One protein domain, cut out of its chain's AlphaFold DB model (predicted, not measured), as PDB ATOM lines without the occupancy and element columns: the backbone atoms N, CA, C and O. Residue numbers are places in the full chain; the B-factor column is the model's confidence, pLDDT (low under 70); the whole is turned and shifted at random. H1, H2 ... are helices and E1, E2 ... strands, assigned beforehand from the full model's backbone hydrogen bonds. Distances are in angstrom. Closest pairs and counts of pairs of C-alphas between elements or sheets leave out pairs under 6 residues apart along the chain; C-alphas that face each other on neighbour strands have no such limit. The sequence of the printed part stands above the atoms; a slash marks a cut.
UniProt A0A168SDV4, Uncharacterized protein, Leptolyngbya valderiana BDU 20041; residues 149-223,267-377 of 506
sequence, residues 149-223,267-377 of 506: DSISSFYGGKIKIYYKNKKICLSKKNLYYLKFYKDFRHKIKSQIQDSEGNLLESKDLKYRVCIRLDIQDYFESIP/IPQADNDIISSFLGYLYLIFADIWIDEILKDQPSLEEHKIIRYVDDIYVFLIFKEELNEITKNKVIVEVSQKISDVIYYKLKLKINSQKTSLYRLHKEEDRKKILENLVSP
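What this domain is: This is residues 149 to 223 and 267 to 377 of the 506 residues of an uncharacterized protein of Leptolyngbya valderiana BDU 20041 (UniProt A0A168SDV4). A twisted sheet of five strands lies between two pairs of helices: the long H5 and H6 cover one face, the shorter H2 and H7 cover the other, three layers in all. At one end of the longest axis a small hairpin, E2 and E3, reaches away from this body, and its residues 162 to 167 stick out. The printed part has 186 residues, with seven named helices and seven named strands in the order E1 E2 E3 H1 H2 H3 E4 H4 H5 E5 E6 H6 E7 H7. The large sheet is mixed, in the order E1 E5 E6 E4 E7, and the class is mixed, helices and strands. The whole is compact, with a radius of gyration of the C-alphas of 17.5 A and spans of 57 by 42 by 34 A.

How they stand to each other: The sheet runs, strand beside strand, E1, residues 151 to 154, E5, residues 301 to 309, E6, residues 312 to 319, E4, residues 208 to 213, and E7, residues 357 to 360. It is twisted, its C-alphas lying up to 4.2 A off the best plane. E1 and E5 are parallel at 9 degrees, with N 152 and O 306 within hydrogen-bond range at 2.8 A. The other neighbours are antiparallel: the hairpin E5 and E6 at 170 degrees, N 307 to O 314 2.8 A; E6 and E4 at 156 degrees, N 211 to O 315 2.8 A; E4 and E7 at 171 degrees, N 359 to O 210 2.8 A. H5, residues 274 to 296, is over E1 and E5 at a height over the sheet of 8.2 A, along the strands at 8 degrees to E5 on the local plane; the closest C-alphas of H5 and E5 are those of Asp 288 and Ile 306, 6.9 A apart. On the same face H6, residues 325 to 346, is over E6 and E4 at a height of 9.7 A. H5 touches H6 with residues 287 to 295 alone, at a steep tilt of 45 degrees, opposite ways; their closest C-alphas are those of Ile 291 and Ile 339, 6.2 A apart. E6, H6 and E7 form a split strand-helix-strand unit, two strands running the same way with E4 between them, and its crossover is right-handed. On the opposite face H2, residues 177 to 189, is over E5 at a height of 8.6 A, and H7, residues 364 to 373, is over E4 and E7 at 9.7 A. H2 and H7 are close but not clearly touching, the C-alphas of Lys 189 and Leu 371 being closest at 7.5 A. H3, residues 202 to 206, only grazes the sheet with residues 204 to 206. H4, residues 218 to 221, and H1, residues 172 to 175, are not on it; each is close to H5 but not clearly touching. E2, residues 160 to 162, and E3, residues 167 to 169, are an antiparallel hairpin, with N 169 and O 160 2.9 A apart. Every O i to N i+4 pair is within hydrogen-bond range in H2, H3, H6 and H7, and 17 of 19 are in H5; H1 and H4 are too short for such a pair.

Where its parts are: E1 begins at C-alpha 151, (-19.226, -21.532, 6.805). H5 is 31.7 A long, H6 30.7 A, E5 23.6 A, E6 22.9 A, H2 18.4 A, E4 16.5 A and H7 14.3 A. H5 has a kink of 28 degrees near residue 287. H7 ends at C-alpha 373, (-24.873, -39.094, -1.784).

The domain as a whole: The two C-alphas farthest apart, those of Asn 165 and Ile 326, are 58.7 A apart. Residues 224 to 266 are not printed, and C-alphas 223 and 267 are 8.8 A apart across the cut. The link from H2 to H3, residues 190 to 201, is long. The mean pLDDT of the printed part is 86.4; it is under 70 at 18 residues, among them 161 to 167 and 375 to 377.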
ATOM      1  N   ASP A 149     -16.824 -19.125  11.206       92.75
ATOM      2  CA  ASP A 149     -16.681 -20.529  11.639       92.75
ATOM      3  C   ASP A 149     -17.868 -21.439  11.278       92.75
ATOM      4  O   ASP A 149     -17.754 -22.672  11.271       92.75
ATOM      5  N   SER A 150     -19.031 -20.848  11.004       94.88
ATOM      6  CA  SER A 150     -20.231 -21.551  10.548       94.88
ATOM      7  C   SER A 150     -20.180 -21.913   9.062       94.88
ATOM      8  O   SER A 150     -20.947 -22.774   8.643       94.88
ATOM      9  N   ILE A 151     -19.282 -21.326   8.259       96.19
ATOM     10  CA  ILE A 151     -19.226 -21.532   6.805       96.19
ATOM     11  C   ILE A 151     -17.978 -22.339   6.424       96.19
ATOM     12  O   ILE A 151     -16.852 -22.042   6.812       96.19
ATOM     13  N   SER A 152     -18.160 -23.381   5.617       94.94
ATOM     14  CA  SER A 152     -17.085 -24.193   5.044       94.94
ATOM     15  C   SER A 152     -17.372 -24.468   3.571       94.94
ATOM     16  O   SER A 152     -18.049 -25.438   3.228       94.94
ATOM     17  N   SER A 153     -16.833 -23.615   2.698       92.75
ATOM     18  CA  SER A 153     -17.120 -23.640   1.258       92.75
ATOM     19  C   SER A 153     -15.876 -23.983   0.422       92.75
ATOM     20  O   SER A 153     -14.785 -23.455   0.647       92.75
ATOM     21  N   PHE A 154     -16.049 -24.841  -0.585       90.88
ATOM     22  CA  PHE A 154     -14.989 -25.433  -1.412       90.88
ATOM     23  C   PHE A 154     -15.301 -25.292  -2.912       90.88
ATOM     24  O   PHE A 154     -16.465 -25.230  -3.305       90.88
ATOM     25  N   TYR A 155     -14.268 -25.274  -3.767       88.00
ATOM     26  CA  TYR A 155     -14.433 -25.188  -5.233       88.00
ATOM     27  C   TYR A 155     -13.523 -26.109  -6.053       88.00
ATOM     28  O   TYR A 155     -13.436 -25.984  -7.274       88.00
ATOM     29  N   GLY A 156     -12.805 -27.022  -5.397       78.12
ATOM     30  CA  GLY A 156     -11.880 -27.926  -6.089       78.12
ATOM     31  C   GLY A 156     -10.520 -27.322  -6.429       78.12
ATOM     32  O   GLY A 156      -9.765 -27.907  -7.203       78.12
ATOM     33  N   GLY A 157     -10.178 -26.185  -5.830       79.44
ATOM     34  CA  GLY A 157      -8.866 -25.570  -5.951       79.44
ATOM     35  C   GLY A 157      -8.563 -24.601  -4.811       79.44
ATOM     36  O   GLY A 157      -9.410 -24.284  -3.979       79.44
ATOM     37  N   LYS A 158      -7.322 -24.121  -4.785       80.25
ATOM     38  CA  LYS A 158      -6.839 -23.042  -3.922       80.25
ATOM     39  C   LYS A 158      -5.799 -22.237  -4.687       80.25
ATOM     40  O   LYS A 158      -4.598 -22.349  -4.431       80.25
ATOM     41  N   ILE A 159      -6.268 -21.463  -5.666       76.25
ATOM     42  CA  ILE A 159      -5.427 -20.520  -6.403       76.25
ATOM     43  C   ILE A 159      -4.743 -19.600  -5.382       76.25
ATOM     44  O   ILE A 159      -5.383 -19.067  -4.478       76.25
ATOM     45  N   LYS A 160      -3.420 -19.460  -5.489       72.62
ATOM     46  CA  LYS A 160      -2.620 -18.529  -4.685       72.62
ATOM     47  C   LYS A 160      -1.772 -17.683  -5.621       72.62
ATOM     48  O   LYS A 160      -1.104 -18.226  -6.501       72.62
ATOM     49  N   ILE A 161      -1.756 -16.374  -5.408       63.97
ATOM     50  CA  ILE A 161      -0.945 -15.438  -6.191       63.97
ATOM     51  C   ILE A 161       0.071 -14.795  -5.254       63.97
ATOM     52  O   ILE A 161      -0.299 -14.171  -4.261       63.97
ATOM     53  N   TYR A 162       1.363 -14.953  -5.551       59.94
ATOM     54  CA  TYR A 162       2.402 -14.234  -4.822       59.94
ATOM     55  C   TYR A 162       2.588 -12.863  -5.465       59.94
ATOM     56  O   TYR A 162       3.284 -12.713  -6.471       59.94
ATOM     57  N   TYR A 163       1.975 -11.850  -4.852       52.03
ATOM     58  CA  TYR A 163       2.045 -10.464  -5.318       52.03
ATOM     59  C   TYR A 163       3.481  -9.918  -5.382       52.03
ATOM     60  O   TYR A 163       3.781  -9.144  -6.286       52.03
ATOM     61  N   LYS A 164       4.389 -10.369  -4.498       47.84
ATOM     62  CA  LYS A 164       5.787  -9.895  -4.456       47.84
ATOM     63  C   LYS A 164       6.569 -10.166  -5.747       47.84
ATOM     64  O   LYS A 164       7.386  -9.340  -6.127       47.84
ATOM     65  N   ASN A 165       6.277 -11.267  -6.444       52.81
ATOM     66  CA  ASN A 165       7.017 -11.663  -7.649       52.81
ATOM     67  C   ASN A 165       6.185 -11.577  -8.928       52.81
ATOM     68  O   ASN A 165       6.674 -12.008  -9.969       52.81
ATOM     69  N   LYS A 166       4.935 -11.084  -8.851       60.22
ATOM     70  CA  LYS A 166       3.979 -11.148  -9.964       60.22
ATOM     71  C   LYS A 166       4.027 -12.545 -10.611       60.22
ATOM     72  O   LYS A 166       4.352 -12.686 -11.786       60.22
ATOM     73  N   LYS A 167       3.802 -13.599  -9.816       65.75
ATOM     74  CA  LYS A 167       3.675 -14.977 -10.314       65.75
ATOM     75  C   LYS A 167       2.563 -15.719  -9.585       65.75
ATOM     76  O   LYS A 167       2.417 -15.625  -8.363       65.75
ATOM     77  N   ILE A 168       1.799 -16.491 -10.349       71.31
ATOM     78  CA  ILE A 168       0.790 -17.405  -9.817       71.31
ATOM     79  C   ILE A 168       1.506 -18.632  -9.253       71.31
ATOM     80  O   ILE A 168       2.365 -19.219  -9.910       71.31
ATOM     81  N   CYS A 169       1.167 -19.026  -8.026       73.38
ATOM     82  CA  CYS A 169       1.687 -20.243  -7.416       73.38
ATOM     83  C   CYS A 169       0.889 -21.448  -7.914       73.38
ATOM     84  O   CYS A 169      -0.129 -21.846  -7.332       73.38
ATOM     85  N   LEU A 170       1.367 -22.025  -9.011       75.06
ATOM     86  CA  LEU A 170       0.802 -23.227  -9.602       75.06
ATOM     87  C   LEU A 170       1.459 -24.449  -8.965       75.06
ATOM     88  O   LEU A 170       2.673 -24.625  -9.001       75.06
ATOM     89  N   SER A 171       0.646 -25.297  -8.345       73.88
ATOM     90  CA  SER A 171       1.096 -26.584  -7.829       73.88
ATOM     91  C   SER A 171      -0.021 -27.605  -7.961       73.88
ATOM     92  O   SER A 171      -1.201 -27.244  -7.943       73.88
ATOM     93  N   LYS A 172       0.340 -28.894  -8.022       68.19
ATOM     94  CA  LYS A 172      -0.644 -29.987  -8.004       68.19
ATOM     95  C   LYS A 172      -1.593 -29.840  -6.809       68.19
ATOM     96  O   LYS A 172      -2.800 -29.914  -6.976       68.19
ATOM     97  N   LYS A 173      -1.062 -29.510  -5.625       69.38
ATOM     98  CA  LYS A 173      -1.843 -29.326  -4.387       69.38
ATOM     99  C   LYS A 173      -2.887 -28.203  -4.477       69.38
ATOM    100  O   LYS A 173      -3.905 -28.285  -3.801       69.38
ATOM    101  N   ASN A 174      -2.644 -27.175  -5.289       73.19
ATOM    102  CA  ASN A 174      -3.534 -26.017  -5.417       73.19
ATOM    103  C   ASN A 174      -4.595 -26.184  -6.514       73.19
ATOM    104  O   ASN A 174      -5.598 -25.483  -6.479       73.19
ATOM    105  N   LEU A 175      -4.379 -27.065  -7.493       72.56
ATOM    106  CA  LEU A 175      -5.290 -27.247  -8.633       72.56
ATOM    107  C   LEU A 175      -6.014 -28.598  -8.617       72.56
ATOM    108  O   LEU A 175      -6.780 -28.894  -9.532       72.56
ATOM    109  N   TYR A 176      -5.723 -29.455  -7.637       69.19
ATOM    110  CA  TYR A 176      -6.243 -30.813  -7.628       69.19
ATOM    111  C   TYR A 176      -7.548 -30.927  -6.847       69.19
ATOM    112  O   TYR A 176      -7.558 -30.961  -5.617       69.19
ATOM    113  N   TYR A 177      -8.629 -31.057  -7.614       71.56
ATOM    114  CA  TYR A 177     -10.008 -31.217  -7.165       71.56
ATOM    115  C   TYR A 177     -10.181 -32.244  -6.033       71.56
ATOM    116  O   TYR A 177     -10.865 -31.959  -5.047       71.56
ATOM    117  N   LEU A 178      -9.557 -33.426  -6.159       71.38
ATOM    118  CA  LEU A 178      -9.849 -34.582  -5.301       71.38
ATOM    119  C   LEU A 178      -9.586 -34.293  -3.826       71.38
ATOM    120  O   LEU A 178     -10.396 -34.656  -2.981       71.38
ATOM    121  N   LYS A 179      -8.479 -33.608  -3.513       75.25
ATOM    122  CA  LYS A 179      -8.138 -33.285  -2.125       75.25
ATOM    123  C   LYS A 179      -9.224 -32.423  -1.478       75.25
ATOM    124  O   LYS A 179      -9.713 -32.758  -0.410       75.25
ATOM    125  N   PHE A 180      -9.640 -31.355  -2.153       78.75
ATOM    126  CA  PHE A 180     -10.671 -30.455  -1.630       78.75
ATOM    127  C   PHE A 180     -12.028 -31.146  -1.501       78.75
ATOM    128  O   PHE A 180     -12.796 -30.827  -0.601       78.75
ATOM    129  N   TYR A 181     -12.332 -32.087  -2.396       81.56
ATOM    130  CA  TYR A 181     -13.559 -32.869  -2.295       81.56
ATOM    131  C   TYR A 181     -13.513 -33.846  -1.116       81.56
ATOM    132  O   TYR A 181     -14.499 -33.973  -0.398       81.56
ATOM    133  N   LYS A 182     -12.360 -34.473  -0.844       80.75
ATOM    134  CA  LYS A 182     -12.159 -35.260   0.383       80.75
ATOM    135  C   LYS A 182     -12.366 -34.410   1.638       80.75
ATOM    136  O   LYS A 182     -13.116 -34.833   2.513       80.75
ATOM    137  N   ASP A 183     -11.787 -33.210   1.686       83.62
ATOM    138  CA  ASP A 183     -11.951 -32.282   2.815       83.62
ATOM    139  C   ASP A 183     -13.434 -31.916   3.030       83.62
ATOM    140  O   ASP A 183     -13.932 -31.938   4.156       83.62
ATOM    141  N   PHE A 184     -14.170 -31.651   1.945       89.69
ATOM    142  CA  PHE A 184     -15.616 -31.422   1.975       89.69
ATOM    143  C   PHE A 184     -16.399 -32.626   2.513       89.69
ATOM    144  O   PHE A 184     -17.216 -32.472   3.422       89.69
ATOM    145  N   ARG A 185     -16.127 -33.837   2.004       86.62
ATOM    146  CA  ARG A 185     -16.777 -35.065   2.494       86.62
ATOM    147  C   ARG A 185     -16.504 -35.282   3.973       86.62
ATOM    148  O   ARG A 185     -17.420 -35.616   4.714       86.62
ATOM    149  N   HIS A 186     -15.262 -35.073   4.402       85.31
ATOM    150  CA  HIS A 186     -14.869 -35.214   5.796       85.31
ATOM    151  C   HIS A 186     -15.622 -34.224   6.694       85.31
ATOM    152  O   HIS A 186     -16.163 -34.627   7.718       85.31
ATOM    153  N   LYS A 187     -15.763 -32.960   6.269       89.88
ATOM    154  CA  LYS A 187     -16.558 -31.949   6.984       89.88
ATOM    155  C   LYS A 187     -18.034 -32.327   7.131       89.88
ATOM    156  O   LYS A 187     -18.623 -32.026   8.162       89.88
ATOM    157  N   ILE A 188     -18.632 -32.979   6.132       89.69
ATOM    158  CA  ILE A 188     -20.009 -33.489   6.233       89.69
ATOM    159  C   ILE A 188     -20.071 -34.699   7.169       89.69
ATOM    160  O   ILE A 188     -20.928 -34.741   8.050       89.69
ATOM    161  N   LYS A 189     -19.156 -35.667   7.009       87.19
ATOM    162  CA  LYS A 189     -19.085 -36.859   7.868       87.19
ATOM    163  C   LYS A 189     -18.918 -36.476   9.341       87.19
ATOM    164  O   LYS A 189     -19.620 -37.034  10.176       87.19
ATOM    165  N   SER A 190     -18.115 -35.457   9.651       88.25
ATOM    166  CA  SER A 190     -17.903 -34.981  11.027       88.25
ATOM    167  C   SER A 190     -19.146 -34.361  11.686       88.25
ATOM    168  O   SER A 190     -19.105 -34.018  12.860       88.25
ATOM    169  N   GLN A 191     -20.241 -34.143  10.944       89.81
ATOM    170  CA  GLN A 191     -21.533 -33.729  11.515       89.81
ATOM    171  C   GLN A 191     -22.421 -34.916  11.912       89.81
ATOM    172  O   GLN A 191     -23.498 -34.716  12.473       89.81
ATOM    173  N   ILE A 192     -21.992 -36.136  11.586       86.44
ATOM    174  CA  ILE A 192     -22.726 -37.391  11.780       86.44
ATOM    175  C   ILE A 192     -21.906 -38.369  12.637       86.44
ATOM    176  O   ILE A 192     -22.480 -39.136  13.411       86.44
ATOM    177  N   GLN A 193     -20.582 -38.344  12.484       84.31
ATOM    178  CA  GLN A 193     -19.616 -39.255  13.089       84.31
ATOM    179  C   GLN A 193     -18.550 -38.483  13.881       84.31
ATOM    180  O   GLN A 193     -18.248 -37.333  13.551       84.31
ATOM    181  N   ASP A 194     -17.981 -39.124  14.900       75.56
ATOM    182  CA  ASP A 194     -16.834 -38.635  15.664       75.56
ATOM    183  C   ASP A 194     -15.496 -38.857  14.923       75.56
ATOM    184  O   ASP A 194     -15.454 -39.298  13.770       75.56
ATOM    185  N   SER A 195     -14.378 -38.520  15.576       68.06
ATOM    186  CA  SER A 195     -13.027 -38.671  15.016       68.06
ATOM    187  C   SER A 195     -12.580 -40.122  14.821       68.06
ATOM    188  O   SER A 195     -11.652 -40.360  14.051       68.06
ATOM    189  N   GLU A 196     -13.217 -41.072  15.504       63.16
ATOM    190  CA  GLU A 196     -12.941 -42.509  15.411       63.16
ATOM    191  C   GLU A 196     -13.864 -43.199  14.388       63.16
ATOM    192  O   GLU A 196     -13.714 -44.385  14.105       63.16
ATOM    193  N   GLY A 197     -14.791 -42.447  13.785       65.00
ATOM    194  CA  GLY A 197     -15.755 -42.943  12.808       65.00
ATOM    195  C   GLY A 197     -17.016 -43.541  13.433       65.00
ATOM    196  O   GLY A 197     -17.892 -44.010  12.695       65.00
ATOM    197  N   ASN A 198     -17.153 -43.489  14.760       73.50
ATOM    198  CA  ASN A 198     -18.375 -43.889  15.442       73.50
ATOM    199  C   ASN A 198     -19.453 -42.830  15.218       73.50
ATOM    200  O   ASN A 198     -19.170 -41.657  14.988       73.50
ATOM    201  N   LEU A 199     -20.723 -43.234  15.263       76.31
ATOM    202  CA  LEU A 199     -21.813 -42.262  15.230       76.31
ATOM    203  C   LEU A 199     -21.732 -41.363  16.465       76.31
ATOM    204  O   LEU A 199     -21.491 -41.857  17.565       76.31
ATOM    205  N   LEU A 200     -22.003 -40.070  16.277       77.31
ATOM    206  CA  LEU A 200     -22.230 -39.169  17.405       77.31
ATOM    207  C   LEU A 200     -23.330 -39.739  18.309       77.31
ATOM    208  O   LEU A 200     -24.221 -40.460  17.838       77.31
ATOM    209  N   GLU A 201     -23.276 -39.409  19.599       72.75
ATOM    210  CA  GLU A 201     -24.231 -39.937  20.566       72.75
ATOM    211  C   GLU A 201     -25.678 -39.707  20.101       72.75
ATOM    212  O   GLU A 201     -26.033 -38.677  19.521       72.75
ATOM    213  N   SER A 202     -26.554 -40.683  20.365       63.78
ATOM    214  CA  SER A 202     -27.958 -40.620  19.924       63.78
ATOM    215  C   SER A 202     -28.686 -39.359  20.414       63.78
ATOM    216  O   SER A 202     -29.593 -38.867  19.734       63.78
ATOM    217  N   LYS A 203     -28.253 -38.815  21.560       61.78
ATOM    218  CA  LYS A 203     -28.739 -37.557  22.126       61.78
ATOM    219  C   LYS A 203     -28.402 -36.375  21.213       61.78
ATOM    220  O   LYS A 203     -29.315 -35.640  20.848       61.78
ATOM    221  N   ASP A 204     -27.164 -36.265  20.742       74.19
ATOM    222  CA  ASP A 204     -26.720 -35.190  19.845       74.19
ATOM    223  C   ASP A 204     -27.420 -35.252  18.485       74.19
ATOM    224  O   ASP A 204     -27.838 -34.235  17.926       74.19
ATOM    225  N   LEU A 205     -27.615 -36.459  17.949       81.50
ATOM    226  CA  LEU A 205     -28.276 -36.658  16.657       81.50
ATOM    227  C   LEU A 205     -29.779 -36.326  16.690       81.50
ATOM    228  O   LEU A 205     -30.353 -35.976  15.655       81.50
ATOM    229  N   LYS A 206     -30.429 -36.399  17.861       84.25
ATOM    230  CA  LYS A 206     -31.850 -36.041  18.045       84.25
ATOM    231  C   LYS A 206     -32.132 -34.568  17.764       84.25
ATOM    232  O   LYS A 206     -33.231 -34.223  17.320       84.25
ATOM    233  N   TYR A 207     -31.153 -33.705  17.999       86.56
ATOM    234  CA  TYR A 207     -31.301 -32.260  17.846       86.56
ATOM    235  C   TYR A 207     -30.719 -31.730  16.537       86.56
ATOM    236  O   TYR A 207     -30.770 -30.529  16.289       86.56
ATOM    237  N   ARG A 208     -30.221 -32.619  15.670       92.88
ATOM    238  CA  ARG A 208     -29.582 -32.251  14.407       92.88
ATOM    239  C   ARG A 208     -30.453 -32.564  13.199       92.88
ATOM    240  O   ARG A 208     -30.965 -33.674  13.020       92.88
ATOM    241  N   VAL A 209     -30.560 -31.578  12.319       94.56
ATOM    242  CA  VAL A 209     -31.258 -31.675  11.036       94.56
ATOM    243  C   VAL A 209     -30.343 -31.154   9.938       94.56
ATOM    244  O   VAL A 209     -29.613 -30.189  10.142       94.56
ATOM    245  N   CYS A 210     -30.382 -31.786   8.770       96.06
ATOM    246  CA  CYS A 210     -29.636 -31.354   7.599       96.06
ATOM    247  C   CYS A 210     -30.595 -31.025   6.450       96.06
ATOM    248  O   CYS A 210     -31.440 -31.841   6.080       96.06
ATOM    249  N   ILE A 211     -30.451 -29.834   5.878       95.81
ATOM    250  CA  ILE A 211     -31.127 -29.406   4.654       95.81
ATOM    251  C   ILE A 211     -30.101 -29.475   3.525       95.81
ATOM    252  O   ILE A 211     -29.114 -28.739   3.532       95.81
ATOM    253  N   ARG A 212     -30.332 -30.349   2.544       95.12
ATOM    254  CA  ARG A 212     -29.551 -30.390   1.304       95.12
ATOM    255  C   ARG A 212     -30.277 -29.589   0.234       95.12
ATOM    256  O   ARG A 212     -31.422 -29.914  -0.080       95.12
ATOM    257  N   LEU A 213     -29.605 -28.606  -0.353       93.88
ATOM    258  CA  LEU A 213     -30.140 -27.786  -1.440       93.88
ATOM    259  C   LEU A 213     -29.536 -28.236  -2.776       93.88
ATOM    260  O   LEU A 213     -28.327 -28.434  -2.868       93.88
ATOM    261  N   ASP A 214     -30.373 -28.373  -3.805       92.44
ATOM    262  CA  ASP A 214     -29.957 -28.617  -5.195       92.44
ATOM    263  C   ASP A 214     -30.394 -27.427  -6.058       92.44
ATOM    264  O   ASP A 214     -31.566 -27.036  -6.040       92.44
ATOM    265  N   ILE A 215     -29.457 -26.824  -6.793       92.25
ATOM    266  CA  ILE A 215     -29.729 -25.677  -7.666       92.25
ATOM    267  C   ILE A 215     -29.857 -26.161  -9.107       92.25
ATOM    268  O   ILE A 215     -28.992 -26.859  -9.635       92.25
ATOM    269  N   GLN A 216     -30.939 -25.758  -9.767       89.94
ATOM    270  CA  GLN A 216     -31.188 -26.129 -11.149       89.94
ATOM    271  C   GLN A 216     -30.226 -25.401 -12.100       89.94
ATOM    272  O   GLN A 216     -30.106 -24.179 -12.044       89.94
ATOM    273  N   ASP A 217     -29.602 -26.159 -13.012       87.38
ATOM    274  CA  ASP A 217     -28.784 -25.650 -14.122       87.38
ATOM    275  C   ASP A 217     -27.806 -24.552 -13.672       87.38
ATOM    276  O   ASP A 217     -27.721 -23.479 -14.274       87.38
ATOM    277  N   TYR A 218     -27.111 -24.801 -12.554       92.56
ATOM    278  CA  TYR A 218     -26.437 -23.764 -11.774       92.56
ATOM    279  C   TYR A 218     -25.574 -22.833 -12.631       92.56
ATOM    280  O   TYR A 218     -25.839 -21.639 -12.717       92.56
ATOM    281  N   PHE A 219     -24.594 -23.374 -13.350       92.38
ATOM    282  CA  PHE A 219     -23.684 -22.559 -14.153       92.38
ATOM    283  C   PHE A 219     -24.370 -21.826 -15.309       92.38
ATOM    284  O   PHE A 219     -23.962 -20.717 -15.641       92.38
ATOM    285  N   GLU A 220     -25.419 -22.398 -15.902       90.62
ATOM    286  CA  GLU A 220     -26.158 -21.766 -17.003       90.62
ATOM    287  C   GLU A 220     -27.098 -20.654 -16.518       90.62
ATOM    288  O   GLU A 220     -27.478 -19.784 -17.298       90.62
ATOM    289  N   SER A 221     -27.463 -20.667 -15.233       92.12
ATOM    290  CA  SER A 221     -28.424 -19.729 -14.647       92.12
ATOM    291  C   SER A 221     -27.788 -18.535 -13.936       92.12
ATOM    292  O   SER A 221     -28.504 -17.574 -13.661       92.12
ATOM    293  N   ILE A 222     -26.471 -18.534 -13.680       95.25
ATOM    294  CA  ILE A 222     -25.795 -17.425 -12.982       95.25
ATOM    295  C   ILE A 222     -25.988 -16.101 -13.750       95.25
ATOM    296  O   ILE A 222     -25.512 -15.975 -14.886       95.25
ATOM    297  N   PRO A 223     -26.635 -15.084 -13.148       94.81
ATOM    298  CA  PRO A 223     -26.757 -13.749 -13.728       94.81
ATOM    299  C   PRO A 223     -25.450 -12.963 -13.557       94.81
ATOM    300  O   PRO A 223     -25.195 -12.380 -12.503       94.81
ATOM    301  N   ILE A 267     -22.058 -18.987 -16.722       93.31
ATOM    302  CA  ILE A 267     -20.625 -19.231 -16.763       93.31
ATOM    303  C   ILE A 267     -20.389 -20.454 -17.657       93.31
ATOM    304  O   ILE A 267     -20.857 -21.550 -17.335       93.31
ATOM    305  N   PRO A 268     -19.674 -20.308 -18.782       90.44
ATOM    306  CA  PRO A 268     -19.438 -21.416 -19.694       90.44
ATOM    307  C   PRO A 268     -18.537 -22.472 -19.049       90.44
ATOM    308  O   PRO A 268     -17.394 -22.204 -18.691       90.44
ATOM    309  N   GLN A 269     -19.036 -23.702 -18.942       86.56
ATOM    310  CA  GLN A 269     -18.286 -24.805 -18.348       86.56
ATOM    311  C   GLN A 269     -17.411 -25.501 -19.392       86.56
ATOM    312  O   GLN A 269     -17.926 -26.014 -20.382       86.56
ATOM    313  N   ALA A 270     -16.102 -25.574 -19.158       84.00
ATOM    314  CA  ALA A 270     -15.220 -26.506 -19.866       84.00
ATOM    315  C   ALA A 270     -14.810 -27.658 -18.942       84.00
ATOM    316  O   ALA A 270     -14.881 -27.536 -17.716       84.00
ATOM    317  N   ASP A 271     -14.338 -28.761 -19.518       73.75
ATOM    318  CA  ASP A 271     -13.818 -29.874 -18.725       73.75
ATOM    319  C   ASP A 271     -12.627 -29.435 -17.849       73.75
ATOM    320  O   ASP A 271     -11.654 -28.857 -18.340       73.75
ATOM    321  N   ASN A 272     -12.692 -29.745 -16.548       72.88
ATOM    322  CA  ASN A 272     -11.674 -29.426 -15.530       72.88
ATOM    323  C   ASN A 272     -11.259 -27.948 -15.486       72.88
ATOM    324  O   ASN A 272     -10.076 -27.588 -15.440       72.88
ATOM    325  N   ASP A 273     -12.259 -27.078 -15.497       85.38
ATOM    326  CA  ASP A 273     -12.078 -25.640 -15.458       85.38
ATOM    327  C   ASP A 273     -12.066 -25.080 -14.033       85.38
ATOM    328  O   ASP A 273     -13.112 -24.828 -13.439       85.38
ATOM    329  N   ILE A 274     -10.868 -24.816 -13.511       86.50
ATOM    330  CA  ILE A 274     -10.725 -24.221 -12.181       86.50
ATOM    331  C   ILE A 274     -11.314 -22.807 -12.090       86.50
ATOM    332  O   ILE A 274     -11.807 -22.434 -11.030       86.50
ATOM    333  N   ILE A 275     -11.280 -22.023 -13.172       92.00
ATOM    334  CA  ILE A 275     -11.803 -20.656 -13.170       92.00
ATOM    335  C   ILE A 275     -13.323 -20.686 -13.129       92.00
ATOM    336  O   ILE A 275     -13.908 -20.007 -12.294       92.00
ATOM    337  N   SER A 276     -13.963 -21.528 -13.942       92.56
ATOM    338  CA  SER A 276     -15.412 -21.726 -13.859       92.56
ATOM    339  C   SER A 276     -15.824 -22.171 -12.460       92.56
ATOM    340  O   SER A 276     -16.679 -21.528 -11.855       92.56
ATOM    341  N   SER A 277     -15.171 -23.196 -11.898       91.31
ATOM    342  CA  SER A 277     -15.457 -23.649 -10.530       91.31
ATOM    343  C   SER A 277     -15.265 -22.543  -9.494       91.31
ATOM    344  O   SER A 277     -16.099 -22.398  -8.606       91.31
ATOM    345  N   PHE A 278     -14.207 -21.735  -9.616       93.38
ATOM    346  CA  PHE A 278     -13.955 -20.599  -8.732       93.38
ATOM    347  C   PHE A 278     -15.049 -19.529  -8.829       93.38
ATOM    348  O   PHE A 278     -15.555 -19.086  -7.801       93.38
ATOM    349  N   LEU A 279     -15.443 -19.127 -10.040       95.62
ATOM    350  CA  LEU A 279     -16.479 -18.113 -10.240       95.62
ATOM    351  C   LEU A 279     -17.848 -18.604  -9.750       95.62
ATOM    352  O   LEU A 279     -18.552 -17.872  -9.059       95.62
ATOM    353  N   GLY A 280     -18.187 -19.866 -10.033       94.81
ATOM    354  CA  GLY A 280     -19.375 -20.513  -9.479       94.81
ATOM    355  C   GLY A 280     -19.319 -20.578  -7.952       94.81
ATOM    356  O   GLY A 280     -20.293 -20.280  -7.273       94.81
ATOM    357  N   TYR A 281     -18.172 -20.887  -7.363       94.94
ATOM    358  CA  TYR A 281     -18.025 -20.842  -5.913       94.94
ATOM    359  C   TYR A 281     -18.231 -19.444  -5.332       94.94
ATOM    360  O   TYR A 281     -18.955 -19.312  -4.344       94.94
ATOM    361  N   LEU A 282     -17.613 -18.432  -5.947       96.44
ATOM    362  CA  LEU A 282     -17.636 -17.051  -5.485       96.44
ATOM    363  C   LEU A 282     -19.047 -16.463  -5.560       96.44
ATOM    364  O   LEU A 282     -19.432 -15.710  -4.675       96.44
ATOM    365  N   TYR A 283     -19.845 -16.836  -6.563       97.38
ATOM    366  CA  TYR A 283     -21.227 -16.374  -6.649       97.38
ATOM    367  C   TYR A 283     -22.095 -16.883  -5.487       97.38
ATOM    368  O   TYR A 283     -22.846 -16.116  -4.887       97.38
ATOM    369  N   LEU A 284     -21.952 -18.156  -5.105       96.94
ATOM    370  CA  LEU A 284     -22.712 -18.731  -3.989       96.94
ATOM    371  C   LEU A 284     -22.185 -18.339  -2.603       96.94
ATOM    372  O   LEU A 284     -22.886 -18.557  -1.622       96.94
ATOM    373  N   ILE A 285     -21.016 -17.699  -2.497       96.12
ATOM    374  CA  ILE A 285     -20.563 -17.122  -1.221       96.12
ATOM    375  C   ILE A 285     -21.561 -16.082  -0.696       96.12
ATOM    376  O   ILE A 285     -21.785 -16.007   0.508       96.12
ATOM    377  N   PHE A 286     -22.203 -15.311  -1.579       96.56
ATOM    378  CA  PHE A 286     -23.238 -14.364  -1.157       96.56
ATOM    379  C   PHE A 286     -24.459 -15.084  -0.568       96.56
ATOM    380  O   PHE A 286     -25.033 -14.610   0.409       96.56
ATOM    381  N   ALA A 287     -24.808 -16.261  -1.107       96.06
ATOM    382  CA  ALA A 287     -25.811 -17.138  -0.507       96.06
ATOM    383  C   ALA A 287     -25.382 -17.564   0.899       96.06
ATOM    384  O   ALA A 287     -26.160 -17.412   1.832       96.06
ATOM    385  N   ASP A 288     -24.144 -18.047   1.045       96.69
ATOM    386  CA  ASP A 288     -23.621 -18.516   2.329       96.69
ATOM    387  C   ASP A 288     -23.701 -17.410   3.397       96.69
ATOM    388  O   ASP A 288     -24.160 -17.681   4.502       96.69
ATOM    389  N   ILE A 289     -23.341 -16.162   3.056       96.00
ATOM    390  CA  ILE A 289     -23.450 -15.005   3.966       96.00
ATOM    391  C   ILE A 289     -24.904 -14.771   4.392       96.00
ATOM    392  O   ILE A 289     -25.193 -14.686   5.579       96.00
ATOM    393  N   TRP A 290     -25.837 -14.665   3.442       96.75
ATOM    394  CA  TRP A 290     -27.228 -14.344   3.775       96.75
ATOM    395  C   TRP A 290     -27.942 -15.481   4.507       96.75
ATOM    396  O   TRP A 290     -28.800 -15.225   5.346       96.75
ATOM    397  N   ILE A 291     -27.607 -16.736   4.193       96.94
ATOM    398  CA  ILE A 291     -28.115 -17.896   4.928       96.94
ATOM    399  C   ILE A 291     -27.550 -17.877   6.352       96.94
ATOM    400  O   ILE A 291     -28.305 -18.073   7.296       96.94
ATOM    401  N   ASP A 292     -26.257 -17.597   6.523       97.25
ATOM    402  CA  ASP A 292     -25.632 -17.473   7.841       97.25
ATOM    403  C   ASP A 292     -26.289 -16.378   8.694       97.25
ATOM    404  O   ASP A 292     -26.597 -16.625   9.857       97.25
ATOM    405  N   GLU A 293     -26.585 -15.212   8.112       95.69
ATOM    406  CA  GLU A 293     -27.342 -14.135   8.769       95.69
ATOM    407  C   GLU A 293     -28.738 -14.606   9.212       95.69
ATOM    408  O   GLU A 293     -29.090 -14.468  10.382       95.69
ATOM    409  N   ILE A 294     -29.506 -15.247   8.317       95.88
ATOM    410  CA  ILE A 294     -30.843 -15.783   8.637       95.88
ATOM    411  C   ILE A 294     -30.797 -16.745   9.825       95.88
ATOM    412  O   ILE A 294     -31.716 -16.735  10.645       95.88
ATOM    413  N   LEU A 295     -29.774 -17.602   9.879       96.75
ATOM    414  CA  LEU A 295     -29.630 -18.648  10.887       96.75
ATOM    415  C   LEU A 295     -29.133 -18.104  12.229       96.75
ATOM    416  O   LEU A 295     -29.628 -18.541  13.264       96.75
ATOM    417  N   LYS A 296     -28.223 -17.120  12.223       95.19
ATOM    418  CA  LYS A 296     -27.773 -16.423  13.442       95.19
ATOM    419  C   LYS A 296     -28.921 -15.738  14.177       95.19
ATOM    420  O   LYS A 296     -28.929 -15.717  15.404       95.19
ATOM    421  N   ASP A 297     -29.908 -15.247  13.436       91.88
ATOM    422  CA  ASP A 297     -31.089 -14.592  13.999       91.88
ATOM    423  C   ASP A 297     -32.141 -15.584  14.543       91.88
ATOM    424  O   ASP A 297     -33.187 -15.157  15.034       91.88
ATOM    425  N   GLN A 298     -31.913 -16.906  14.470       94.25
ATOM    426  CA  GLN A 298     -32.860 -17.914  14.966       94.25
ATOM    427  C   GLN A 298     -32.601 -18.280  16.438       94.25
ATOM    428  O   GLN A 298     -31.708 -19.078  16.726       94.25
ATOM    429  N   PRO A 299     -33.441 -17.837  17.397       92.56
ATOM    430  CA  PRO A 299     -33.219 -18.095  18.824       92.56
ATOM    431  C   PRO A 299     -33.392 -19.568  19.219       92.56
ATOM    432  O   PRO A 299     -33.011 -19.965  20.322       92.56
ATOM    433  N   SER A 300     -34.008 -20.375  18.354       94.12
ATOM    434  CA  SER A 300     -34.222 -21.811  18.555       94.12
ATOM    435  C   SER A 300     -33.009 -22.674  18.193       94.12
ATOM    436  O   SER A 300     -32.994 -23.862  18.520       94.12
ATOM    437  N   LEU A 301     -32.017 -22.103  17.511       94.12
ATOM    438  CA  LEU A 301     -30.783 -22.797  17.168       94.12
ATOM    439  C   LEU A 301     -29.739 -22.559  18.258       94.12
ATOM    440  O   LEU A 301     -29.645 -21.474  18.831       94.12
ATOM    441  N   GLU A 302     -28.987 -23.604  18.566       94.00
ATOM    442  CA  GLU A 302     -27.773 -23.526  19.374       94.00
ATOM    443  C   GLU A 302     -26.565 -23.256  18.472       94.00
ATOM    444  O   GLU A 302     -25.741 -22.393  18.763       94.00
ATOM    445  N   GLU A 303     -26.503 -23.948  17.333       94.69
ATOM    446  CA  GLU A 303     -25.450 -23.803  16.335       94.69
ATOM    447  C   GLU A 303     -25.994 -24.129  14.931       94.69
ATOM    448  O   GLU A 303     -26.980 -24.854  14.755       94.69
ATOM    449  N   HIS A 304     -25.319 -23.624  13.902       96.62
ATOM    450  CA  HIS A 304     -25.512 -24.041  12.518       96.62
ATOM    451  C   HIS A 304     -24.184 -24.161  11.769       96.62
ATOM    452  O   HIS A 304     -23.197 -23.495  12.090       96.62
ATOM    453  N   LYS A 305     -24.176 -24.998  10.726       97.19
ATOM    454  CA  LYS A 305     -23.061 -25.121   9.776       97.19
ATOM    455  C   LYS A 305     -23.560 -25.115   8.340       97.19
ATOM    456  O   LYS A 305     -24.473 -25.857   7.997       97.19
ATOM    457  N   ILE A 306     -22.908 -24.341   7.485       97.75
ATOM    458  CA  ILE A 306     -23.098 -24.326   6.036       97.75
ATOM    459  C   ILE A 306     -21.854 -24.961   5.422       97.75
ATOM    460  O   ILE A 306     -20.755 -24.419   5.518       97.75
ATOM    461  N   ILE A 307     -22.013 -26.134   4.816       96.50
ATOM    462  CA  ILE A 307     -20.924 -26.893   4.199       96.50
ATOM    463  C   ILE A 307     -21.240 -27.041   2.715       96.50
ATOM    464  O   ILE A 307     -22.246 -27.652   2.351       96.50
ATOM    465  N   ARG A 308     -20.397 -26.471   1.850       95.06
ATOM    466  CA  ARG A 308     -20.694 -26.357   0.418       95.06
ATOM    467  C   ARG A 308     -19.527 -26.757  -0.471       95.06
ATOM    468  O   ARG A 308     -18.407 -26.303  -0.262       95.06
ATOM    469  N   TYR A 309     -19.795 -27.511  -1.530       91.38
ATOM    470  CA  TYR A 309     -18.842 -27.763  -2.607       91.38
ATOM    471  C   TYR A 309     -19.414 -27.280  -3.936       91.38
ATOM    472  O   TYR A 309     -20.260 -27.942  -4.518       91.38
ATOM    473  N   VAL A 310     -18.948 -26.129  -4.426       90.25
ATOM    474  CA  VAL A 310     -19.524 -25.456  -5.603       90.25
ATOM    475  C   VAL A 310     -21.041 -25.272  -5.423       90.25
ATOM    476  O   VAL A 310     -21.424 -24.372  -4.677       90.25
ATOM    477  N   ASP A 311     -21.879 -26.095  -6.052       90.06
ATOM    478  CA  ASP A 311     -23.345 -26.081  -6.002       90.06
ATOM    479  C   ASP A 311     -23.964 -27.109  -5.043       90.06
ATOM    480  O   ASP A 311     -25.149 -26.998  -4.739       90.06
ATOM    481  N   ASP A 312     -23.188 -28.059  -4.514       90.81
ATOM    482  CA  ASP A 312     -23.651 -29.006  -3.496       90.81
ATOM    483  C   ASP A 312     -23.663 -28.333  -2.115       90.81
ATOM    484  O   ASP A 312     -22.607 -28.170  -1.496       90.81
ATOM    485  N   ILE A 313     -24.843 -27.945  -1.617       95.06
ATOM    486  CA  ILE A 313     -24.999 -27.194  -0.357       95.06
ATOM    487  C   ILE A 313     -25.677 -28.052   0.716       95.06
ATOM    488  O   ILE A 313     -26.780 -28.564   0.511       95.06
ATOM    489  N   TYR A 314     -25.044 -28.144   1.886       96.56
ATOM    490  CA  TYR A 314     -25.576 -28.792   3.082       96.56
ATOM    491  C   TYR A 314     -25.641 -27.781   4.226       96.56
ATOM    492  O   TYR A 314     -24.627 -27.201   4.612       96.56
ATOM    493  N   VAL A 315     -26.833 -27.587   4.784       97.50
ATOM    494  CA  VAL A 315     -27.074 -26.706   5.930       97.50
ATOM    495  C   VAL A 315     -27.474 -27.562   7.123       97.50
ATOM    496  O   VAL A 315     -28.529 -28.194   7.118       97.50
ATOM    497  N   PHE A 316     -26.623 -27.602   8.139       96.81
ATOM    498  CA  PHE A 316     -26.868 -28.291   9.398       96.81
ATOM    499  C   PHE A 316     -27.436 -27.316  10.419       96.81
ATOM    500  O   PHE A 316     -26.867 -26.250  10.648       96.81
ATOM    501  N   LEU A 317     -28.544 -27.713  11.033       96.75
ATOM    502  CA  LEU A 317     -29.231 -27.000  12.099       96.75
ATOM    503  C   LEU A 317     -29.126 -27.834  13.374       96.75
ATOM    504  O   LEU A 317     -29.544 -28.997  13.375       96.75
ATOM    505  N   ILE A 318     -28.575 -27.249  14.435       94.88
ATOM    506  CA  ILE A 318     -28.482 -27.856  15.764       94.88
ATOM    507  C   ILE A 318     -29.442 -27.091  16.674       94.88
ATOM    508  O   ILE A 318     -29.269 -25.901  16.930       94.88
ATOM    509  N   PHE A 319     -30.510 -27.763  17.096       95.44
ATOM    510  CA  PHE A 319     -31.562 -27.193  17.935       95.44
ATOM    511  C   PHE A 319     -31.222 -27.314  19.418       95.44
ATOM    512  O   PHE A 319     -30.625 -28.299  19.834       95.44
ATOM    513  N   LYS A 320     -31.716 -26.373  20.224       93.19
ATOM    514  CA  LYS A 320     -31.645 -26.479  21.686       93.19
ATOM    515  C   LYS A 320     -32.430 -27.692  22.203       93.19
ATOM    516  O   LYS A 320     -33.480 -28.041  21.642       93.19
ATOM    517  N   GLU A 321     -31.937 -28.329  23.266       87.44
ATOM    518  CA  GLU A 321     -32.465 -29.610  23.763       87.44
ATOM    519  C   GLU A 321     -33.930 -29.529  24.226       87.44
ATOM    520  O   GLU A 321     -34.701 -30.476  24.053       87.44
ATOM    521  N   GLU A 322     -34.338 -28.387  24.778       87.56
ATOM    522  CA  GLU A 322     -35.666 -28.143  25.347       87.56
ATOM    523  C   GLU A 322     -36.792 -28.013  24.306       87.56
ATOM    524  O   GLU A 322     -37.975 -27.961  24.655       87.56
ATOM    525  N   LEU A 323     -36.460 -27.957  23.015       89.25
ATOM    526  CA  LEU A 323     -37.447 -27.746  21.964       89.25
ATOM    527  C   LEU A 323     -38.189 -29.032  21.599       89.25
ATOM    528  O   LEU A 323     -37.601 -30.062  21.260       89.25
ATOM    529  N   ASN A 324     -39.518 -28.942  21.562       88.44
ATOM    530  CA  ASN A 324     -40.359 -30.012  21.036       88.44
ATOM    531  C   ASN A 324     -40.305 -30.082  19.494       88.44
ATOM    532  O   ASN A 324     -39.973 -29.113  18.806       88.44
ATOM    533  N   GLU A 325     -40.680 -31.235  18.936       87.12
ATOM    534  CA  GLU A 325     -40.628 -31.479  17.486       87.12
ATOM    535  C   GLU A 325     -41.537 -30.550  16.668       87.12
ATOM    536  O   GLU A 325     -41.217 -30.220  15.528       87.12
ATOM    537  N   ILE A 326     -42.662 -30.088  17.226       90.19
ATOM    538  CA  ILE A 326     -43.575 -29.169  16.529       90.19
ATOM    539  C   ILE A 326     -42.880 -27.825  16.298       90.19
ATOM    540  O   ILE A 326     -42.903 -27.302  15.183       90.19
ATOM    541  N   THR A 327     -42.229 -27.285  17.328       91.06
ATOM    542  CA  THR A 327     -41.474 -26.034  17.241       91.06
ATOM    543  C   THR A 327     -40.291 -26.178  16.291       91.06
ATOM    544  O   THR A 327     -40.129 -25.335  15.412       91.06
ATOM    545  N   LYS A 328     -39.528 -27.280  16.375       90.88
ATOM    546  CA  LYS A 328     -38.438 -27.555  15.423       90.88
ATOM    547  C   LYS A 328     -38.939 -27.556  13.979       90.88
ATOM    548  O   LYS A 328     -38.370 -26.873  13.136       90.88
ATOM    549  N   ASN A 329     -40.034 -28.263  13.687       92.50
ATOM    550  CA  ASN A 329     -40.597 -28.315  12.335       92.50
ATOM    551  C   ASN A 329     -41.058 -26.935  11.836       92.50
ATOM    552  O   ASN A 329     -40.841 -26.626  10.667       92.50
ATOM    553  N   LYS A 330     -41.639 -26.086  12.698       92.31
ATOM    554  CA  LYS A 330     -41.996 -24.704  12.329       92.31
ATOM    555  C   LYS A 330     -40.765 -23.893  11.924       92.31
ATOM    556  O   LYS A 330     -40.776 -23.288  10.857       92.31
ATOM    557  N   VAL A 331     -39.700 -23.952  12.726       94.31
ATOM    558  CA  VAL A 331     -38.435 -23.259  12.433       94.31
ATOM    559  C   VAL A 331     -37.812 -23.787  11.140       94.31
ATOM    560  O   VAL A 331     -37.398 -22.997  10.302       94.31
ATOM    561  N   ILE A 332     -37.797 -25.108  10.924       94.12
ATOM    562  CA  ILE A 332     -37.278 -25.712   9.684       94.12
ATOM    563  C   ILE A 332     -38.024 -25.171   8.462       94.12
ATOM    564  O   ILE A 332     -37.383 -24.817   7.474       94.12
ATOM    565  N   VAL A 333     -39.358 -25.105   8.513       93.06
ATOM    566  CA  VAL A 333     -40.173 -24.585   7.405       93.06
ATOM    567  C   VAL A 333     -39.885 -23.104   7.164       93.06
ATOM    568  O   VAL A 333     -39.624 -22.726   6.025       93.06
ATOM    569  N   GLU A 334     -39.871 -22.288   8.219       94.69
ATOM    570  CA  GLU A 334     -39.593 -20.852   8.127       94.69
ATOM    571  C   GLU A 334     -38.201 -20.577   7.540       94.69
ATOM    572  O   GLU A 334     -38.056 -19.815   6.583       94.69
ATOM    573  N   VAL A 335     -37.173 -21.241   8.073       95.44
ATOM    574  CA  VAL A 335     -35.795 -21.137   7.588       95.44
ATOM    575  C   VAL A 335     -35.703 -21.594   6.135       95.44
ATOM    576  O   VAL A 335     -35.113 -20.896   5.315       95.44
ATOM    577  N   SER A 336     -36.326 -22.719   5.776       93.94
ATOM    578  CA  SER A 336     -36.307 -23.228   4.397       93.94
ATOM    579  C   SER A 336     -36.952 -22.249   3.413       93.94
ATOM    580  O   SER A 336     -36.438 -22.061   2.310       93.94
ATOM    581  N   GLN A 337     -38.046 -21.589   3.809       93.38
ATOM    582  CA  GLN A 337     -38.696 -20.550   3.006       93.38
ATOM    583  C   GLN A 337     -37.792 -19.328   2.836       93.38
ATOM    584  O   GLN A 337     -37.549 -18.913   1.705       93.38
ATOM    585  N   LYS A 338     -37.201 -18.817   3.923       96.12
ATOM    586  CA  LYS A 338     -36.263 -17.683   3.870       96.12
ATOM    587  C   LYS A 338     -35.035 -17.983   3.004       96.12
ATOM    588  O   LYS A 338     -34.616 -17.139   2.214       96.12
ATOM    589  N   ILE A 339     -34.480 -19.193   3.105       95.50
ATOM    590  CA  ILE A 339     -33.382 -19.655   2.243       95.50
ATOM    591  C   ILE A 339     -33.829 -19.676   0.774       95.50
ATOM    592  O   ILE A 339     -33.111 -19.179  -0.095       95.50
ATOM    593  N   SER A 340     -35.022 -20.208   0.489       94.38
ATOM    594  CA  SER A 340     -35.589 -20.216  -0.863       94.38
ATOM    595  C   SER A 340     -35.762 -18.802  -1.420       94.38
ATOM    596  O   SER A 340     -35.390 -18.547  -2.567       94.38
ATOM    597  N   ASP A 341     -36.256 -17.869  -0.608       94.88
ATOM    598  CA  ASP A 341     -36.427 -16.468  -0.992       94.88
ATOM    599  C   ASP A 341     -35.088 -15.791  -1.286       94.88
ATOM    600  O   ASP A 341     -34.966 -15.063  -2.272       94.88
ATOM    601  N   VAL A 342     -34.053 -16.057  -0.487       95.06
ATOM    602  CA  VAL A 342     -32.699 -15.557  -0.755       95.06
ATOM    603  C   VAL A 342     -32.184 -16.069  -2.099       95.06
ATOM    604  O   VAL A 342     -31.738 -15.276  -2.935       95.06
ATOM    605  N   ILE A 343     -32.280 -17.377  -2.342       95.00
ATOM    606  CA  ILE A 343     -31.789 -17.996  -3.580       95.00
ATOM    607  C   ILE A 343     -32.561 -17.458  -4.796       95.00
ATOM    608  O   ILE A 343     -31.958 -17.115  -5.816       95.00
ATOM    609  N   TYR A 344     -33.878 -17.306  -4.681       95.19
ATOM    610  CA  TYR A 344     -34.714 -16.846  -5.784       95.19
ATOM    611  C   TYR A 344     -34.630 -15.332  -6.011       95.19
ATOM    612  O   TYR A 344     -34.302 -14.878  -7.109       95.19
ATOM    613  N   TYR A 345     -34.898 -14.513  -4.995       94.81
ATOM    614  CA  TYR A 345     -35.018 -13.067  -5.174       94.81
ATOM    615  C   TYR A 345     -33.669 -12.356  -5.243       94.81
ATOM    616  O   TYR A 345     -33.537 -11.445  -6.069       94.81
ATOM    617  N   LYS A 346     -32.674 -12.765  -4.437       94.25
ATOM    618  CA  LYS A 346     -31.354 -12.105  -4.404       94.25
ATOM    619  C   LYS A 346     -30.371 -12.672  -5.431       94.25
ATOM    620  O   LYS A 346     -29.632 -11.895  -6.038       94.25
ATOM    621  N   LEU A 347     -30.373 -13.991  -5.652       94.31
ATOM    622  CA  LEU A 347     -29.459 -14.644  -6.605       94.31
ATOM    623  C   LEU A 347     -30.090 -14.968  -7.962       94.31
ATOM    624  O   LEU A 347     -29.367 -15.350  -8.881       94.31
ATOM    625  N   LYS A 348     -31.410 -14.814  -8.125       95.19
ATOM    626  CA  LYS A 348     -32.124 -15.168  -9.368       95.19
ATOM    627  C   LYS A 348     -31.896 -16.624  -9.797       95.19
ATOM    628  O   LYS A 348     -31.952 -16.935 -10.985       95.19
ATOM    629  N   LEU A 349     -31.657 -17.511  -8.833       94.81
ATOM    630  CA  LEU A 349     -31.466 -18.942  -9.051       94.81
ATOM    631  C   LEU A 349     -32.749 -19.707  -8.717       94.81
ATOM    632  O   LEU A 349     -33.608 -19.232  -7.974       94.81
ATOM    633  N   LYS A 350     -32.882 -20.918  -9.262       93.00
ATOM    634  CA  LYS A 350     -34.013 -21.809  -8.985       93.00
ATOM    635  C   LYS A 350     -33.546 -23.030  -8.209       93.00
ATOM    636  O   LYS A 350     -32.565 -23.667  -8.586       93.00
ATOM    637  N   ILE A 351     -34.278 -23.371  -7.154       91.88
ATOM    638  CA  ILE A 351     -34.069 -24.609  -6.404       91.88
ATOM    639  C   ILE A 351     -34.782 -25.749  -7.126       91.88
ATOM    640  O   ILE A 351     -35.941 -25.625  -7.525       91.88
ATOM    641  N   ASN A 352     -34.104 -26.880  -7.248       89.62
ATOM    642  CA  ASN A 352     -34.689 -28.117  -7.725       89.62
ATOM    643  C   ASN A 352     -35.407 -28.836  -6.577       89.62
ATOM    644  O   ASN A 352     -34.815 -29.607  -5.818       89.62
ATOM    645  N   SER A 353     -36.709 -28.586  -6.456       84.81
ATOM    646  CA  SER A 353     -37.556 -29.123  -5.384       84.81
ATOM    647  C   SER A 353     -37.580 -30.653  -5.308       84.81
ATOM    648  O   SER A 353     -37.817 -31.190  -4.233       84.81
ATOM    649  N   GLN A 354     -37.303 -31.361  -6.408       82.81
ATOM    650  CA  GLN A 354     -37.281 -32.829  -6.435       82.81
ATOM    651  C   GLN A 354     -35.993 -33.433  -5.861       82.81
ATOM    652  O   GLN A 354     -35.982 -34.606  -5.493       82.81
ATOM    653  N   LYS A 355     -34.896 -32.667  -5.824       84.62
ATOM    654  CA  LYS A 355     -33.590 -33.136  -5.326       84.62
ATOM    655  C   LYS A 355     -33.198 -32.510  -3.995       84.62
ATOM    656  O   LYS A 355     -32.464 -33.130  -3.224       84.62
ATOM    657  N   THR A 356     -33.713 -31.321  -3.700       89.06
ATOM    658  CA  THR A 356     -33.635 -30.718  -2.370       89.06
ATOM    659  C   THR A 356     -34.320 -31.624  -1.352       89.06
ATOM    660  O   THR A 356     -35.429 -32.102  -1.574       89.06
ATOM    661  N   SER A 357     -33.632 -31.905  -0.247       91.94
ATOM    662  CA  SER A 357     -34.037 -32.929   0.721       91.94
ATOM    663  C   SER A 357     -33.814 -32.463   2.157       91.94
ATOM    664  O   SER A 357     -32.850 -31.757   2.450       91.94
ATOM    665  N   LEU A 358     -34.694 -32.905   3.056       93.81
ATOM    666  CA  LEU A 358     -34.577 -32.718   4.501       93.81
ATOM    667  C   LEU A 358     -34.225 -34.055   5.155       93.81
ATOM    668  O   LEU A 358     -34.963 -35.026   5.000       93.81
ATOM    669  N   TYR A 359     -33.144 -34.084   5.926       93.81
ATOM    670  CA  TYR A 359     -32.660 -35.268   6.627       93.81
ATOM    671  C   TYR A 359     -32.687 -35.048   8.137       93.81
ATOM    672  O   TYR A 359     -32.131 -34.071   8.645       93.81
ATOM    673  N   ARG A 360     -33.307 -35.971   8.877       92.31
ATOM    674  CA  ARG A 360     -33.316 -35.949  10.344       92.31
ATOM    675  C   ARG A 360     -32.249 -36.903  10.857       92.31
ATOM    676  O   ARG A 360     -32.385 -38.113  10.701       92.31
ATOM    677  N   LEU A 361     -31.196 -36.381  11.487       90.81
ATOM    678  CA  LEU A 361     -29.994 -37.184  11.737       90.81
ATOM    679  C   LEU A 361     -30.184 -38.278  12.793       90.81
ATOM    680  O   LEU A 361     -29.394 -39.215  12.822       90.81
ATOM    681  N   HIS A 362     -31.250 -38.246  13.596       86.81
ATOM    682  CA  HIS A 362     -31.611 -39.372  14.464       86.81
ATOM    683  C   HIS A 362     -32.081 -40.612  13.691       86.81
ATOM    684  O   HIS A 362     -31.959 -41.726  14.203       86.81
ATOM    685  N   LYS A 363     -32.563 -40.464  12.449       88.12
ATOM    686  CA  LYS A 363     -32.996 -41.587  11.608       88.12
ATOM    687  C   LYS A 363     -31.816 -42.197  10.864       88.12
ATOM    688  O   LYS A 363     -31.104 -41.510  10.135       88.12
ATOM    689  N   GLU A 364     -31.639 -43.506  11.002       86.69
ATOM    690  CA  GLU A 364     -30.546 -44.225  10.341       86.69
ATOM    691  C   GLU A 364     -30.633 -44.170   8.813       86.69
ATOM    692  O   GLU A 364     -29.624 -43.948   8.148       86.69
ATOM    693  N   GLU A 365     -31.839 -44.293   8.257       87.19
ATOM    694  CA  GLU A 365     -32.077 -44.210   6.813       87.19
ATOM    695  C   GLU A 365     -31.631 -42.867   6.222       87.19
ATOM    696  O   GLU A 365     -31.016 -42.828   5.158       87.19
ATOM    697  N   ASP A 366     -31.900 -41.763   6.923       88.38
ATOM    698  CA  ASP A 366     -31.523 -40.421   6.476       88.38
ATOM    699  C   ASP A 366     -30.000 -40.234   6.525       88.38
ATOM    700  O   ASP A 366     -29.415 -39.688   5.588       88.38
ATOM    701  N   ARG A 367     -29.336 -40.758   7.568       88.44
ATOM    702  CA  ARG A 367     -27.865 -40.772   7.649       88.44
ATOM    703  C   ARG A 367     -27.254 -41.569   6.500       88.44
ATOM    704  O   ARG A 367     -26.352 -41.071   5.829       88.44
ATOM    705  N   LYS A 368     -27.769 -42.775   6.234       83.62
ATOM    706  CA  LYS A 368     -27.319 -43.628   5.123       83.62
ATOM    707  C   LYS A 368     -27.465 -42.913   3.779       83.62
ATOM    708  O   LYS A 368     -26.495 -42.853   3.031       83.62
ATOM    709  N   LYS A 369     -28.609 -42.266   3.522       85.62
ATOM    710  CA  LYS A 369     -28.831 -41.475   2.298       85.62
ATOM    711  C   LYS A 369     -27.825 -40.336   2.137       85.62
ATOM    712  O   LYS A 369     -27.352 -40.106   1.026       85.62
ATOM    713  N   ILE A 370     -27.485 -39.609   3.207       85.62
ATOM    714  CA  ILE A 370     -26.447 -38.566   3.136       85.62
ATOM    715  C   ILE A 370     -25.104 -39.191   2.749       85.62
ATOM    716  O   ILE A 370     -24.477 -38.725   1.802       85.62
ATOM    717  N   LEU A 371     -24.683 -40.253   3.439       81.25
ATOM    718  CA  LEU A 371     -23.396 -40.904   3.188       81.25
ATOM    719  C   LEU A 371     -23.302 -41.478   1.765       81.25
ATOM    720  O   LEU A 371     -22.275 -41.316   1.109       81.25
ATOM    721  N   GLU A 372     -24.383 -42.064   1.248       77.00
ATOM    722  CA  GLU A 372     -24.471 -42.548  -0.134       77.00
ATOM    723  C   GLU A 372     -24.345 -41.418  -1.163       77.00
ATOM    724  O   GLU A 372     -23.655 -41.573  -2.171       77.00
ATOM    725  N   ASN A 373     -24.955 -40.258  -0.899       73.69
ATOM    726  CA  ASN A 373     -24.873 -39.094  -1.784       73.69
ATOM    727  C   ASN A 373     -23.453 -38.509  -1.898       73.69
ATOM    728  O   ASN A 373     -23.162 -37.821  -2.874       73.69
ATOM    729  N   LEU A 374     -22.565 -38.775  -0.935       72.69
ATOM    730  CA  LEU A 374     -21.178 -38.292  -0.958       72.69
ATOM    731  C   LEU A 374     -20.260 -39.126  -1.871       72.69
ATOM    732  O   LEU A 374     -19.147 -38.688  -2.200       72.69
ATOM    733  N   VAL A 375     -20.698 -40.311  -2.307       60.53
ATOM    734  CA  VAL A 375     -19.932 -41.208  -3.186       60.53
ATOM    735  C   VAL A 375     -20.163 -40.810  -4.651       60.53
ATOM    736  O   VAL A 375     -21.098 -41.274  -5.302       60.53
ATOM    737  N   SER A 376     -19.317 -39.922  -5.189       49.94
ATOM    738  CA  SER A 376     -19.425 -39.477  -6.588       49.94
ATOM    739  C   SER A 376     -18.745 -40.461  -7.565       49.94
ATOM    740  O   SER A 376     -17.541 -40.684  -7.453       49.94
ATOM    741  N   PRO A 377     -19.462 -40.999  -8.577       41.50
ATOM    742  CA  PRO A 377     -18.940 -42.001  -9.520       41.50
ATOM    743  C   PRO A 377     -17.824 -41.502 -10.453       41.50
ATOM    744  O   PRO A 377     -16.931 -42.255 -10.828       41.50
TER     745      PRO A 377